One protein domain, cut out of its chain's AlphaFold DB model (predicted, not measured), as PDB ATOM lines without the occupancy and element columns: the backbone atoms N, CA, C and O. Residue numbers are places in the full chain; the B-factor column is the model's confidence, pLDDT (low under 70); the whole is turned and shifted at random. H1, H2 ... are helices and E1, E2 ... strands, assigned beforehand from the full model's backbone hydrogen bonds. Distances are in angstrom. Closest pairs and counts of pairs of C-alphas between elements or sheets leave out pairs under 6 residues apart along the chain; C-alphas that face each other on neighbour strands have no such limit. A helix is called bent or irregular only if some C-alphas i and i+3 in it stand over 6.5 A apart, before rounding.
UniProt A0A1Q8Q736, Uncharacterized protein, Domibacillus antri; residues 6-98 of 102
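Overview. This is residues 6 to 98 of the 102 residues of an uncharacterized protein of Domibacillus antri (UniProt A0A1Q8Q736). A strongly twisted five-stranded sheet is folded back on itself: the long strands E3 and E5 run side by side as a ladder, and E1 with the first part of E2, before its bend at residue 29, crosses over one side of that ladder. Short E4 and the unnamed residues 62 to 74 lie at one end of the ladder, and the single helix H1 follows E5 at the other. The 93 printed residues hold five named strands and then one named helix, in the order E1 E2 E3 E4 E5 H1. The sheet's order is E1, E2, E3, E5, E4, all antiparallel, and the class is mixed, helices and strands. The whole is only just loose, close to compact, with a radius of gyration of the C-alphas of 15.0 A and spans of 38 by 32 by 27 A.

Along the chain. E3, residues 39 to 48, measures 28.1 A from first to last C-alpha, and E5, residues 75 to 85, measures 28.7 A. E2, residues 25 to 36, measures 25.5 A and bends by 80 degrees at residue 29. E1, residues 6 to 12, measures 18.0 A and begins with C-alpha 6 at (104.699, 129.797, 124.234). E4 is residues 59 to 61. H1, residues 86 to 96, measures 16.6 A and ends with C-alpha 96 at (86.684, 128.558, 119.335).

Arrangement. E3 and E5 are antiparallel at 158 degrees, with N 40 and O 84 at 2.8 A and N 77 and O 46 at 2.8 A, within hydrogen-bond range. E2 and E3 form a hairpin, with N 31 and O 43 at 2.9 A. E1 and E2 form a hairpin, with N 9 and O 28 at 3.0 A. E4 and E5 form a hairpin, with N 60 and O 76 at 2.8 A. This is a folded sheet, one sheet bent back into two leaves: E1 and E2 face E5 and E4, with E3 as the hinge. The closest C-alphas of E1 and E5 are those of Phe 11 and Thr 80, 7.5 A apart. E1, E2 and E3 form a meander, each strand the antiparallel neighbour of the one before. E1 and E4 are edge strands, and they are apart. H1 only grazes the sheet, with its residues 86 to 93, and is near E1. In H1, 5 of 7 O i to N i+4 pairs are within hydrogen-bond range.

Size, cuts and confidence. The C-alphas farthest apart are those of Gln 54 and Ala 98, 42.1 A. The printed part has no cut. The links E1 to E2 and E4 to E5 are long. Mean pLDDT of the printed part is 74.5; residues 55 to 56, 79 to 82 and 86 to 98 are under 70, and H1 has a mean of 48.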
ATOM      1  N   ILE A   6     105.822 129.945 123.303       75.31
ATOM      2  CA  ILE A   6     104.699 129.797 124.234       75.31
ATOM      3  C   ILE A   6     103.386 129.857 123.447       75.31
ATOM      4  O   ILE A   6     103.207 130.735 122.606       75.31
ATOM      5  N   TYR A   7     102.475 128.929 123.732       77.19
ATOM      6  CA  TYR A   7     101.129 128.872 123.160       77.19
ATOM      7  C   TYR A   7     100.099 128.667 124.265       77.19
ATOM      8  O   TYR A   7     100.363 127.912 125.198       77.19
ATOM      9  N   ASP A   8      98.921 129.271 124.133       79.81
ATOM     10  CA  ASP A   8      97.769 128.862 124.934       79.81
ATOM     11  C   ASP A   8      97.267 127.506 124.428       79.81
ATOM     12  O   ASP A   8      96.998 127.337 123.236       79.81
ATOM     13  N   ILE A   9      97.252 126.521 125.325       79.69
ATOM     14  CA  ILE A   9      96.870 125.139 125.038       79.69
ATOM     15  C   ILE A   9      95.873 124.670 126.094       79.69
ATOM     16  O   ILE A   9      96.072 124.875 127.296       79.69
ATOM     17  N   TYR A  10      94.834 123.962 125.651       82.00
ATOM     18  CA  TYR A  10      93.875 123.326 126.538       82.00
ATOM     19  C   TYR A  10      94.503 122.147 127.288       82.00
ATOM     20  O   TYR A  10      94.937 121.162 126.683       82.00
ATOM     21  N   PHE A  11      94.482 122.204 128.619       76.75
ATOM     22  CA  PHE A  11      94.854 121.076 129.469       76.75
ATOM     23  C   PHE A  11      93.606 120.467 130.107       76.75
ATOM     24  O   PHE A  11      92.961 121.142 130.919       76.75
ATOM     25  N   PRO A  12      93.258 119.210 129.771       75.75
ATOM     26  CA  PRO A  12      92.159 118.518 130.425       75.75
ATOM     27  C   PRO A  12      92.514 118.225 131.885       75.75
ATOM     28  O   PRO A  12      93.653 117.888 132.214       75.75
ATOM     29  N   TYR A  13      91.528 118.340 132.765       75.25
ATOM     30  CA  TYR A  13      91.624 117.841 134.130       75.25
ATOM     31  C   TYR A  13      91.507 116.307 134.150       75.25
ATOM     32  O   TYR A  13      90.989 115.709 133.199       75.25
ATOM     33  N   PRO A  14      91.967 115.651 135.230       74.56
ATOM     34  CA  PRO A  14      91.684 114.245 135.485       74.56
ATOM     35  C   PRO A  14      90.195 113.892 135.306       74.56
ATOM     36  O   PRO A  14      89.324 114.722 135.590       74.56
ATOM     37  N   PRO A  15      89.866 112.658 134.872       77.38
ATOM     38  CA  PRO A  15      88.481 112.235 134.704       77.38
ATOM     39  C   PRO A  15      87.644 112.507 135.958       77.38
ATOM     40  O   PRO A  15      88.067 112.191 137.067       77.38
ATOM     41  N   ARG A  16      86.430 113.044 135.766       76.94
ATOM     42  CA  ARG A  16      85.471 113.425 136.827       76.94
ATOM     43  C   ARG A  16      85.871 114.638 137.678       76.94
ATOM     44  O   ARG A  16      85.137 114.971 138.603       76.94
ATOM     45  N   GLN A  17      86.969 115.322 137.358       77.19
ATOM     46  CA  GLN A  17      87.303 116.605 137.967       77.19
ATOM     47  C   GLN A  17      86.771 117.755 137.105       77.19
ATOM     48  O   GLN A  17      87.048 117.834 135.907       77.19
ATOM     49  N   VAL A  18      86.015 118.653 137.731       83.75
ATOM     50  CA  VAL A  18      85.577 119.922 137.142       83.75
ATOM     51  C   VAL A  18      85.962 121.066 138.067       83.75
ATOM     52  O   VAL A  18      86.102 120.865 139.274       83.75
ATOM     53  N   ASP A  19      86.179 122.254 137.509       81.31
ATOM     54  CA  ASP A  19      86.328 123.454 138.333       81.31
ATOM     55  C   ASP A  19      84.968 124.003 138.797       81.31
ATOM     56  O   ASP A  19      83.911 123.475 138.454       81.31
ATOM     57  N   GLU A  20      84.997 125.089 139.570       80.88
ATOM     58  CA  GLU A  20      83.807 125.788 140.088       80.88
ATOM     59  C   GLU A  20      82.847 126.270 138.986       80.88
ATOM     60  O   GLU A  20      81.696 126.595 139.259       80.88
ATOM     61  N   GLN A  21      83.307 126.304 137.732       85.19
ATOM     62  CA  GLN A  21      82.536 126.701 136.556       85.19
ATOM     63  C   GLN A  21      82.091 125.488 135.718       85.19
ATOM     64  O   GLN A  21      81.570 125.658 134.618       85.19
ATOM     65  N   GLY A  22      82.302 124.262 136.208       86.25
ATOM     66  CA  GLY A  22      81.920 123.024 135.529       86.25
ATOM     67  C   GLY A  22      82.836 122.627 134.366       86.25
ATOM     68  O   GLY A  22      82.492 121.722 133.604       86.25
ATOM     69  N   ARG A  23      83.998 123.270 134.192       85.25
ATOM     70  CA  ARG A  23      84.906 122.969 133.075       85.25
ATOM     71  C   ARG A  23      85.749 121.741 133.375       85.25
ATOM     72  O   ARG A  23      86.280 121.599 134.471       85.25
ATOM     73  N   THR A  24      85.950 120.899 132.366       86.00
ATOM     74  CA  THR A  24      86.773 119.675 132.429       86.00
ATOM     75  C   THR A  24      88.248 119.924 132.098       86.00
ATOM     76  O   THR A  24      88.987 118.995 131.781       86.00
ATOM     77  N   GLY A  25      88.684 121.182 132.123       83.38
ATOM     78  CA  GLY A  25      90.031 121.610 131.774       83.38
ATOM     79  C   GLY A  25      90.122 123.127 131.651       83.38
ATOM     80  O   GLY A  25      89.141 123.845 131.870       83.38
ATOM     81  N   LYS A  26      91.313 123.630 131.326       81.31
ATOM     82  CA  LYS A  26      91.566 125.071 131.193       81.31
ATOM     83  C   LYS A  26      92.658 125.350 130.165       81.31
ATOM     84  O   LYS A  26      93.653 124.629 130.121       81.31
ATOM     85  N   GLU A  27      92.487 126.429 129.406       81.06
ATOM     86  CA  GLU A  27      93.544 127.017 128.575       81.06
ATOM     87  C   GLU A  27      94.671 127.558 129.455       81.06
ATOM     88  O   GLU A  27      94.423 128.260 130.445       81.06
ATOM     89  N   ARG A  28      95.913 127.199 129.129       75.31
ATOM     90  CA  ARG A  28      97.097 127.664 129.854       75.31
ATOM     91  C   ARG A  28      98.236 127.956 128.887       75.31
ATOM     92  O   ARG A  28      98.433 127.170 127.959       75.31
ATOM     93  N   PRO A  29      99.057 128.978 129.178       73.38
ATOM     94  CA  PRO A  29     100.335 129.142 128.513       73.38
ATOM     95  C   PRO A  29     101.183 127.880 128.691       73.38
ATOM     96  O   PRO A  29     101.409 127.404 129.810       73.38
ATOM     97  N   ALA A  30     101.649 127.331 127.579       78.31
ATOM     98  CA  ALA A  30     102.470 126.139 127.522       78.31
ATOM     99  C   ALA A  30     103.711 126.386 126.675       78.31
ATOM    100  O   ALA A  30     103.639 126.937 125.576       78.31
ATOM    101  N   LEU A  31     104.850 125.936 127.191       79.19
ATOM    102  CA  LEU A  31     106.116 125.955 126.480       79.19
ATOM    103  C   LEU A  31     106.203 124.717 125.587       79.19
ATOM    104  O   LEU A  31     106.081 123.585 126.063       79.19
ATOM    105  N   ILE A  32     106.457 124.920 124.297       79.44
ATOM    106  CA  ILE A  32     106.780 123.818 123.391       79.44
ATOM    107  C   ILE A  32     108.250 123.460 123.588       79.44
ATOM    108  O   ILE A  32     109.137 124.252 123.282       79.44
ATOM    109  N   VAL A  33     108.524 122.262 124.093       81.75
ATOM    110  CA  VAL A  33     109.899 121.838 124.403       81.75
ATOM    111  C   VAL A  33     110.575 121.218 123.190       81.75
ATOM    112  O   VAL A  33     111.744 121.476 122.923       81.75
ATOM    113  N   THR A  34     109.839 120.422 122.421       82.94
ATOM    114  CA  THR A  34     110.348 119.811 121.193       82.94
ATOM    115  C   THR A  34     109.215 119.524 120.217       82.94
ATOM    116  O   THR A  34     108.048 119.422 120.608       82.94
ATOM    117  N   VAL A  35     109.563 119.405 118.938       78.69
ATOM    118  CA  VAL A  35     108.656 119.008 117.861       78.69
ATOM    119  C   VAL A  35     109.359 117.934 117.034       78.69
ATOM    120  O   VAL A  35     110.422 118.193 116.478       78.69
ATOM    121  N   ASN A  36     108.766 116.747 116.932       79.50
ATOM    122  CA  ASN A  36     109.279 115.640 116.128       79.50
ATOM    123  C   ASN A  36     108.139 115.019 115.308       79.50
ATOM    124  O   ASN A  36     107.082 114.714 115.853       79.50
ATOM    125  N   GLY A  37     108.326 114.865 113.994       73.81
ATOM    126  CA  GLY A  37     107.381 114.137 113.134       73.81
ATOM    127  C   GLY A  37     105.932 114.648 113.162       73.81
ATOM    128  O   GLY A  37     105.005 113.858 113.030       73.81
ATOM    129  N   GLY A  38     105.709 115.949 113.389       73.75
ATOM    130  CA  GLY A  38     104.360 116.526 113.510       73.75
ATOM    131  C   GLY A  38     103.714 116.389 114.897       73.75
ATOM    132  O   GLY A  38     102.607 116.888 115.099       73.75
ATOM    133  N   GLN A  39     104.408 115.793 115.866       76.75
ATOM    134  CA  GLN A  39     104.036 115.802 117.278       76.75
ATOM    135  C   GLN A  39     104.860 116.850 118.028       76.75
ATOM    136  O   GLN A  39     106.074 116.948 117.853       76.75
ATOM    137  N   ALA A  40     104.200 117.652 118.856       75.31
ATOM    138  CA  ALA A  40     104.837 118.598 119.760       75.31
ATOM    139  C   ALA A  40     104.697 118.098 121.198       75.31
ATOM    140  O   ALA A  40     103.622 117.654 121.595       75.31
ATOM    141  N   ILE A  41     105.765 118.200 121.987       77.38
ATOM    142  CA  ILE A  41     105.682 118.022 123.438       77.38
ATOM    143  C   ILE A  41     105.473 119.401 124.043       77.38
ATOM    144  O   ILE A  41     106.376 120.244 124.014       77.38
ATOM    145  N   ALA A  42     104.273 119.623 124.569       72.94
ATOM    146  CA  ALA A  42     103.942 120.831 125.298       72.94
ATOM    147  C   ALA A  42     103.995 120.569 126.798       72.94
ATOM    148  O   ALA A  42     103.460 119.572 127.294       72.94
ATOM    149  N   ILE A  43     104.611 121.501 127.515       75.75
ATOM    150  CA  ILE A  43     104.621 121.514 128.969       75.75
ATOM    151  C   ILE A  43     103.812 122.717 129.437       75.75
ATOM    152  O   ILE A  43     104.173 123.859 129.143       75.75
ATOM    153  N   SER A  44     102.731 122.470 130.180       71.88
ATOM    154  CA  SER A  44     102.109 123.544 130.958       71.88
ATOM    155  C   SER A  44     102.936 123.820 132.196       71.88
ATOM    156  O   SER A  44     103.237 122.915 132.979       71.88
ATOM    157  N   ILE A  45     103.242 125.098 132.392       76.00
ATOM    158  CA  ILE A  45     103.806 125.588 133.639       76.00
ATOM    159  C   ILE A  45     102.667 126.248 134.404       76.00
ATOM    160  O   ILE A  45     102.168 127.310 134.031       76.00
ATOM    161  N   LYS A  46     102.225 125.601 135.478       77.19
ATOM    162  CA  LYS A  46     101.271 126.187 136.414       77.19
ATOM    163  C   LYS A  46     102.045 127.040 137.409       77.19
ATOM    164  O   LYS A  46     102.920 126.538 138.108       77.19
ATOM    165  N   ILE A  47     101.692 128.318 137.502       79.50
ATOM    166  CA  ILE A  47     102.173 129.186 138.577       79.50
ATOM    167  C   ILE A  47     101.234 129.030 139.772       79.50
ATOM    168  O   ILE A  47     100.017 129.166 139.634       79.50
ATOM    169  N   THR A  48     101.783 128.713 140.939       80.00
ATOM    170  CA  THR A  48     101.022 128.473 142.167       80.00
ATOM    171  C   THR A  48     101.644 129.189 143.359       80.00
ATOM    172  O   THR A  48     102.858 129.345 143.441       80.00
ATOM    173  N   LYS A  49     100.803 129.603 144.312       85.00
ATOM    174  CA  LYS A  49     101.235 130.126 145.620       85.00
ATOM    175  C   LYS A  49     101.551 128.998 146.614       85.00
ATOM    176  O   LYS A  49     102.057 129.253 147.699       85.00
ATOM    177  N   SER A  50     101.215 127.754 146.273       81.62
ATOM    178  CA  SER A  50     101.460 126.592 147.126       81.62
ATOM    179  C   SER A  50     102.901 126.114 146.981       81.62
ATOM    180  O   SER A  50     103.324 125.748 145.885       81.62
ATOM    181  N   ALA A  51     103.622 126.074 148.099       81.38
ATOM    182  CA  ALA A  51     104.939 125.457 148.177       81.38
ATOM    183  C   ALA A  51     104.895 123.962 147.774       81.38
ATOM    184  O   ALA A  51     103.825 123.339 147.865       81.38
ATOM    185  N   PRO A  52     106.038 123.380 147.350       82.12
ATOM    186  CA  PRO A  52     106.140 121.959 147.046       82.12
ATOM    187  C   PRO A  52     105.619 121.116 148.213       82.12
ATOM    188  O   PRO A  52     105.888 121.411 149.378       82.12
ATOM    189  N   ASN A  53     104.869 120.065 147.904       79.00
ATOM    190  CA  ASN A  53     104.314 119.150 148.899       79.00
ATOM    191  C   ASN A  53     104.252 117.723 148.341       79.00
ATOM    192  O   ASN A  53     104.632 117.482 147.198       79.00
ATOM    193  N   GLN A  54     103.757 116.772 149.135       77.69
ATOM    194  CA  GLN A  54     103.708 115.357 148.748       77.69
ATOM    195  C   GLN A  54     102.898 115.064 147.472       77.69
ATOM    196  O   GLN A  54     103.170 114.076 146.798       77.69
ATOM    197  N   TRP A  55     101.926 115.911 147.123       68.25
ATOM    198  CA  TRP A  55     101.125 115.768 145.903       68.25
ATOM    199  C   TRP A  55     101.744 116.499 144.709       68.25
ATOM    200  O   TRP A  55     101.530 116.101 143.568       68.25
ATOM    201  N   PHE A  56     102.535 117.539 144.974       69.25
ATOM    202  CA  PHE A  56     103.190 118.374 143.969       69.25
ATOM    203  C   PHE A  56     104.665 118.590 144.344       69.25
ATOM    204  O   PHE A  56     105.045 119.683 144.778       69.25
ATOM    205  N   PRO A  57     105.507 117.542 144.245       74.69
ATOM    206  CA  PRO A  57     106.889 117.613 144.717       74.69
ATOM    207  C   PRO A  57     107.803 118.380 143.748       74.69
ATOM    208  O   PRO A  57     108.809 118.948 144.162       74.69
ATOM    209  N   ALA A  58     107.450 118.426 142.460       78.19
ATOM    210  CA  ALA A  58     108.261 118.999 141.386       78.19
ATOM    211  C   ALA A  58     107.922 120.479 141.110       78.19
ATOM    212  O   ALA A  58     107.576 120.862 139.991       78.19
ATOM    213  N   CYS A  59     108.011 121.311 142.148       80.88
ATOM    214  CA  CYS A  59     107.771 122.752 142.074       80.88
ATOM    215  C   CYS A  59     109.097 123.526 142.127       80.88
ATOM    216  O   CYS A  59     109.871 123.386 143.072       80.88
ATOM    217  N   ILE A  60     109.343 124.387 141.139       83.56
ATOM    218  CA  ILE A  60     110.538 125.235 141.044       83.56
ATOM    219  C   ILE A  60     110.197 126.629 141.595       83.56
ATOM    220  O   ILE A  60     109.244 127.247 141.116       83.56
ATOM    221  N   PRO A  61     110.927 127.163 142.590       86.62
ATOM    222  CA  PRO A  61     110.649 128.494 143.123       86.62
ATOM    223  C   PRO A  61     110.930 129.586 142.083       86.62
ATOM    224  O   PRO A  61     111.953 129.571 141.398       86.62
ATOM    225  N   ILE A  62     110.045 130.580 141.999       85.31
ATOM    226  CA  ILE A  62     110.237 131.757 141.144       85.31
ATOM    227  C   ILE A  62     111.016 132.797 141.949       85.31
ATOM    228  O   ILE A  62     110.439 133.549 142.730       85.31
ATOM    229  N   LEU A  63     112.338 132.834 141.774       88.19
ATOM    230  CA  LEU A  63     113.226 133.680 142.586       88.19
ATOM    231  C   LEU A  63     112.914 135.179 142.438       88.19
ATOM    232  O   LEU A  63     112.792 135.891 143.431       88.19
ATOM    233  N   ASN A  64     112.687 135.637 141.205       88.56
ATOM    234  CA  ASN A  64     112.401 137.040 140.888       88.56
ATOM    235  C   ASN A  64     110.895 137.301 140.708       88.56
ATOM    236  O   ASN A  64     110.483 138.006 139.787       88.56
ATOM    237  N   TRP A  65     110.051 136.728 141.572       84.56
ATOM    238  CA  TRP A  65     108.587 136.773 141.438       84.56
ATOM    239  C   TRP A  65     108.012 138.199 141.352       84.56
ATOM    240  O   TRP A  65     107.088 138.429 140.578       84.56
ATOM    241  N   ARG A  66     108.606 139.179 142.051       87.25
ATOM    242  CA  ARG A  66     108.209 140.599 141.947       87.25
ATOM    243  C   ARG A  66     108.452 141.179 140.555       87.25
ATOM    244  O   ARG A  66     107.598 141.886 140.037       87.25
ATOM    245  N   MET A  67     109.594 140.865 139.936       87.31
ATOM    246  CA  MET A  67     109.901 141.309 138.568       87.31
ATOM    247  C   MET A  67     108.979 140.649 137.540       87.31
ATOM    248  O   MET A  67     108.691 141.238 136.506       87.31
ATOM    249  N   ALA A  68     108.489 139.445 137.842       75.62
ATOM    250  CA  ALA A  68     107.477 138.750 137.053       75.62
ATOM    251  C   ALA A  68     106.041 139.266 137.300       75.62
ATOM    252  O   ALA A  68     105.093 138.681 136.781       75.62
ATOM    253  N   GLY A  69     105.861 140.329 138.098       82.69
ATOM    254  CA  GLY A  69     104.554 140.932 138.377       82.69
ATOM    255  C   GLY A  69     103.669 140.130 139.335       82.69
ATOM    256  O   GLY A  69     102.465 140.360 139.387       82.69
ATOM    257  N   LEU A  70     104.232 139.181 140.088       80.25
ATOM    258  CA  LEU A  70     103.483 138.401 141.072       80.25
ATOM    259  C   LEU A  70     103.405 139.155 142.407       80.25
ATOM    260  O   LEU A  70     104.362 139.798 142.832       80.25
ATOM    261  N   GLU A  71     102.271 139.041 143.098       89.00
ATOM    262  CA  GLU A  71     102.038 139.715 144.387       89.00
ATOM    263  C   GLU A  71     102.745 139.035 145.568       89.00
ATOM    264  O   GLU A  71     103.022 139.667 146.586       89.00
ATOM    265  N   VAL A  72     103.022 137.734 145.448       88.69
ATOM    266  CA  VAL A  72     103.584 136.903 146.520       88.69
ATOM    267  C   VAL A  72     104.597 135.896 145.966       88.69
ATOM    268  O   VAL A  72     104.523 135.548 144.778       88.69
ATOM    269  N   PRO A  73     105.503 135.366 146.815       89.81
ATOM    270  CA  PRO A  73     106.342 134.231 146.455       89.81
ATOM    271  C   PRO A  73     105.505 133.098 145.857       89.81
ATOM    272  O   PRO A  73     104.450 132.744 146.384       89.81
ATOM    273  N   SER A  74     105.958 132.579 144.722       85.69
ATOM    274  CA  SER A  74     105.218 131.606 143.924       85.69
ATOM    275  C   SER A  74     106.166 130.559 143.339       85.69
ATOM    276  O   SER A  74     107.377 130.773 143.239       85.69
ATOM    277  N   TRP A  75     105.601 129.431 142.929       86.81
ATOM    278  CA  TRP A  75     106.303 128.287 142.364       86.81
ATOM    279  C   TRP A  75     105.764 127.965 140.975       86.81
ATOM    280  O   TRP A  75     104.569 128.093 140.711       86.81
ATOM    281  N   ALA A  76     106.665 127.542 140.099       80.75
ATOM    282  CA  ALA A  76     106.374 126.977 138.798       80.75
ATOM    283  C   ALA A  76     106.309 125.450 138.921       80.75
ATOM    284  O   ALA A  76     107.281 124.800 139.298       80.75
ATOM    285  N   GLU A  77     105.161 124.879 138.597       79.75
ATOM    286  CA  GLU A  77     104.908 123.444 138.604       79.75
ATOM    287  C   GLU A  77     104.755 122.966 137.157       79.75
ATOM    288  O   GLU A  77     103.963 123.531 136.394       79.75
ATOM    289  N   ILE A  78     105.478 121.912 136.775       73.25
ATOM    290  CA  ILE A  78     105.212 121.203 135.518       73.25
ATOM    291  C   ILE A  78     103.904 120.437 135.711       73.25
ATOM    292  O   ILE A  78     103.898 119.334 136.250       73.25
ATOM    293  N   SER A  79     102.777 121.041 135.323       65.00
ATOM    294  CA  SER A  79     101.467 120.474 135.660       65.00
ATOM    295  C   SER A  79     101.067 119.323 134.751       65.00
ATOM    296  O   SER A  79     100.333 118.429 135.168       65.00
ATOM    297  N   THR A  80     101.489 119.339 133.485       67.25
ATOM    298  CA  THR A  80     101.132 118.294 132.519       67.25
ATOM    299  C   THR A  80     102.103 118.294 131.346       67.25
ATOM    300  O   THR A  80     102.408 119.349 130.786       67.25
ATOM    301  N   ILE A  81     102.536 117.100 130.943       68.75
ATOM    302  CA  ILE A  81     103.215 116.855 129.670       68.75
ATOM    303  C   ILE A  81     102.149 116.342 128.708       68.75
ATOM    304  O   ILE A  81     101.584 115.273 128.939       68.75
ATOM    305  N   ASN A  82     101.840 117.107 127.662       67.12
ATOM    306  CA  ASN A  82     100.812 116.732 126.698       67.12
ATOM    307  C   ASN A  82     101.432 116.562 125.299       67.12
ATOM    308  O   ASN A  82     101.961 117.538 124.752       67.12
ATOM    309  N   PRO A  83     101.410 115.352 124.713       71.06
ATOM    310  CA  PRO A  83     101.761 115.165 123.315       71.06
ATOM    311  C   PRO A  83     100.638 115.723 122.436       71.06
ATOM    312  O   PRO A  83      99.513 115.231 122.437       71.06
ATOM    313  N   ILE A  84     100.946 116.755 121.657       74.25
ATOM    314  CA  ILE A  84      99.984 117.414 120.774       74.25
ATOM    315  C   ILE A  84     100.287 117.021 119.342       74.25
ATOM    316  O   ILE A  84     101.393 117.231 118.841       74.25
ATOM    317  N   ASN A  85      99.279 116.511 118.642       74.69
ATOM    318  CA  ASN A  85      99.363 116.356 117.201       74.69
ATOM    319  C   ASN A  85      99.100 117.714 116.532       74.69
ATOM    320  O   ASN A  85      98.026 118.305 116.684       74.69
ATOM    321  N   ARG A  86     100.076 118.213 115.769       61.47
ATOM    322  CA  ARG A  86     100.040 119.544 115.144       61.47
ATOM    323  C   ARG A  86      98.834 119.728 114.209       61.47
ATOM    324  O   ARG A  86      98.367 120.852 114.050       61.47
ATOM    325  N   HIS A  87      98.291 118.640 113.654       57.84
ATOM    326  CA  HIS A  87      97.093 118.661 112.807       57.84
ATOM    327  C   HIS A  87      95.775 118.805 113.588       57.84
ATOM    328  O   HIS A  87      94.815 119.358 113.060       57.84
ATOM    329  N   GLN A  88      95.714 118.358 114.846       54.66
ATOM    330  CA  GLN A  88      94.505 118.463 115.678       54.66
ATOM    331  C   GLN A  88      94.354 119.848 116.316       54.66
ATOM    332  O   GLN A  88      93.234 120.330 116.476       54.66
ATOM    333  N   HIS A  89      95.471 120.519 116.617       51.41
ATOM    334  CA  HIS A  89      95.452 121.842 117.242       51.41
ATOM    335  C   HIS A  89      94.764 122.900 116.366       51.41
ATOM    336  O   HIS A  89      94.001 123.713 116.878       51.41
ATOM    337  N   ILE A  90      94.970 122.853 115.042       49.69
ATOM    338  CA  ILE A  90      94.346 123.790 114.090       49.69
ATOM    339  C   ILE A  90      92.812 123.676 114.129       49.69
ATOM    340  O   ILE A  90      92.117 124.679 114.032       49.69
ATOM    341  N   LEU A  91      92.263 122.477 114.337       43.25
ATOM    342  CA  LEU A  91      90.811 122.264 114.352       43.25
ATOM    343  C   LEU A  91      90.136 122.778 115.632       43.25
ATOM    344  O   LEU A  91      88.960 123.145 115.594       43.25
ATOM    345  N   GLN A  92      90.856 122.832 116.755       45.97
ATOM    346  CA  GLN A  92      90.333 123.376 118.013       45.97
ATOM    347  C   GLN A  92      90.339 124.909 118.016       45.97
ATOM    348  O   GLN A  92      89.367 125.519 118.459       45.97
ATOM    349  N   THR A  93      91.362 125.539 117.428       45.06
ATOM    350  CA  THR A  93      91.437 127.008 117.334       45.06
ATOM    351  C   THR A  93      90.353 127.582 116.416       45.06
ATOM    352  O   THR A  93      89.781 128.628 116.719       45.06
ATOM    353  N   THR A  94      89.988 126.879 115.338       42.19
ATOM    354  CA  THR A  94      88.929 127.335 114.418       42.19
ATOM    355  C   THR A  94      87.521 127.172 115.000       42.19
ATOM    356  O   THR A  94      86.644 127.983 114.711       42.19
ATOM    357  N   ARG A  95      87.279 126.170 115.862       38.59
ATOM    358  CA  ARG A  95      85.973 126.001 116.529       38.59
ATOM    359  C   ARG A  95      85.737 127.000 117.665       38.59
ATOM    360  O   ARG A  95      84.584 127.328 117.918       38.59
ATOM    361  N   GLY A  96      86.792 127.521 118.296       33.97
ATOM    362  CA  GLY A  96      86.684 128.558 119.335       33.97
ATOM    363  C   GLY A  96      86.298 129.950 118.815       33.97
ATOM    364  O   GLY A  96      85.768 130.754 119.573       33.97
ATOM    365  N   TYR A  97      86.510 130.233 117.524       37.59
ATOM    366  CA  TYR A  97      86.129 131.513 116.901       37.59
ATOM    367  C   TYR A  97      84.728 131.515 116.274       37.59
ATOM    368  O   TYR A  97      84.204 132.579 115.954       37.59
ATOM    369  N   ALA A  98      84.104 130.347 116.090       39.88
ATOM    370  CA  ALA A  98      82.818 130.236 115.401       39.88
ATOM    371  C   ALA A  98      81.587 130.381 116.322       39.88
ATOM    372  O   ALA A  98      80.469 130.386 115.820       39.88
TER     373      ALA A  98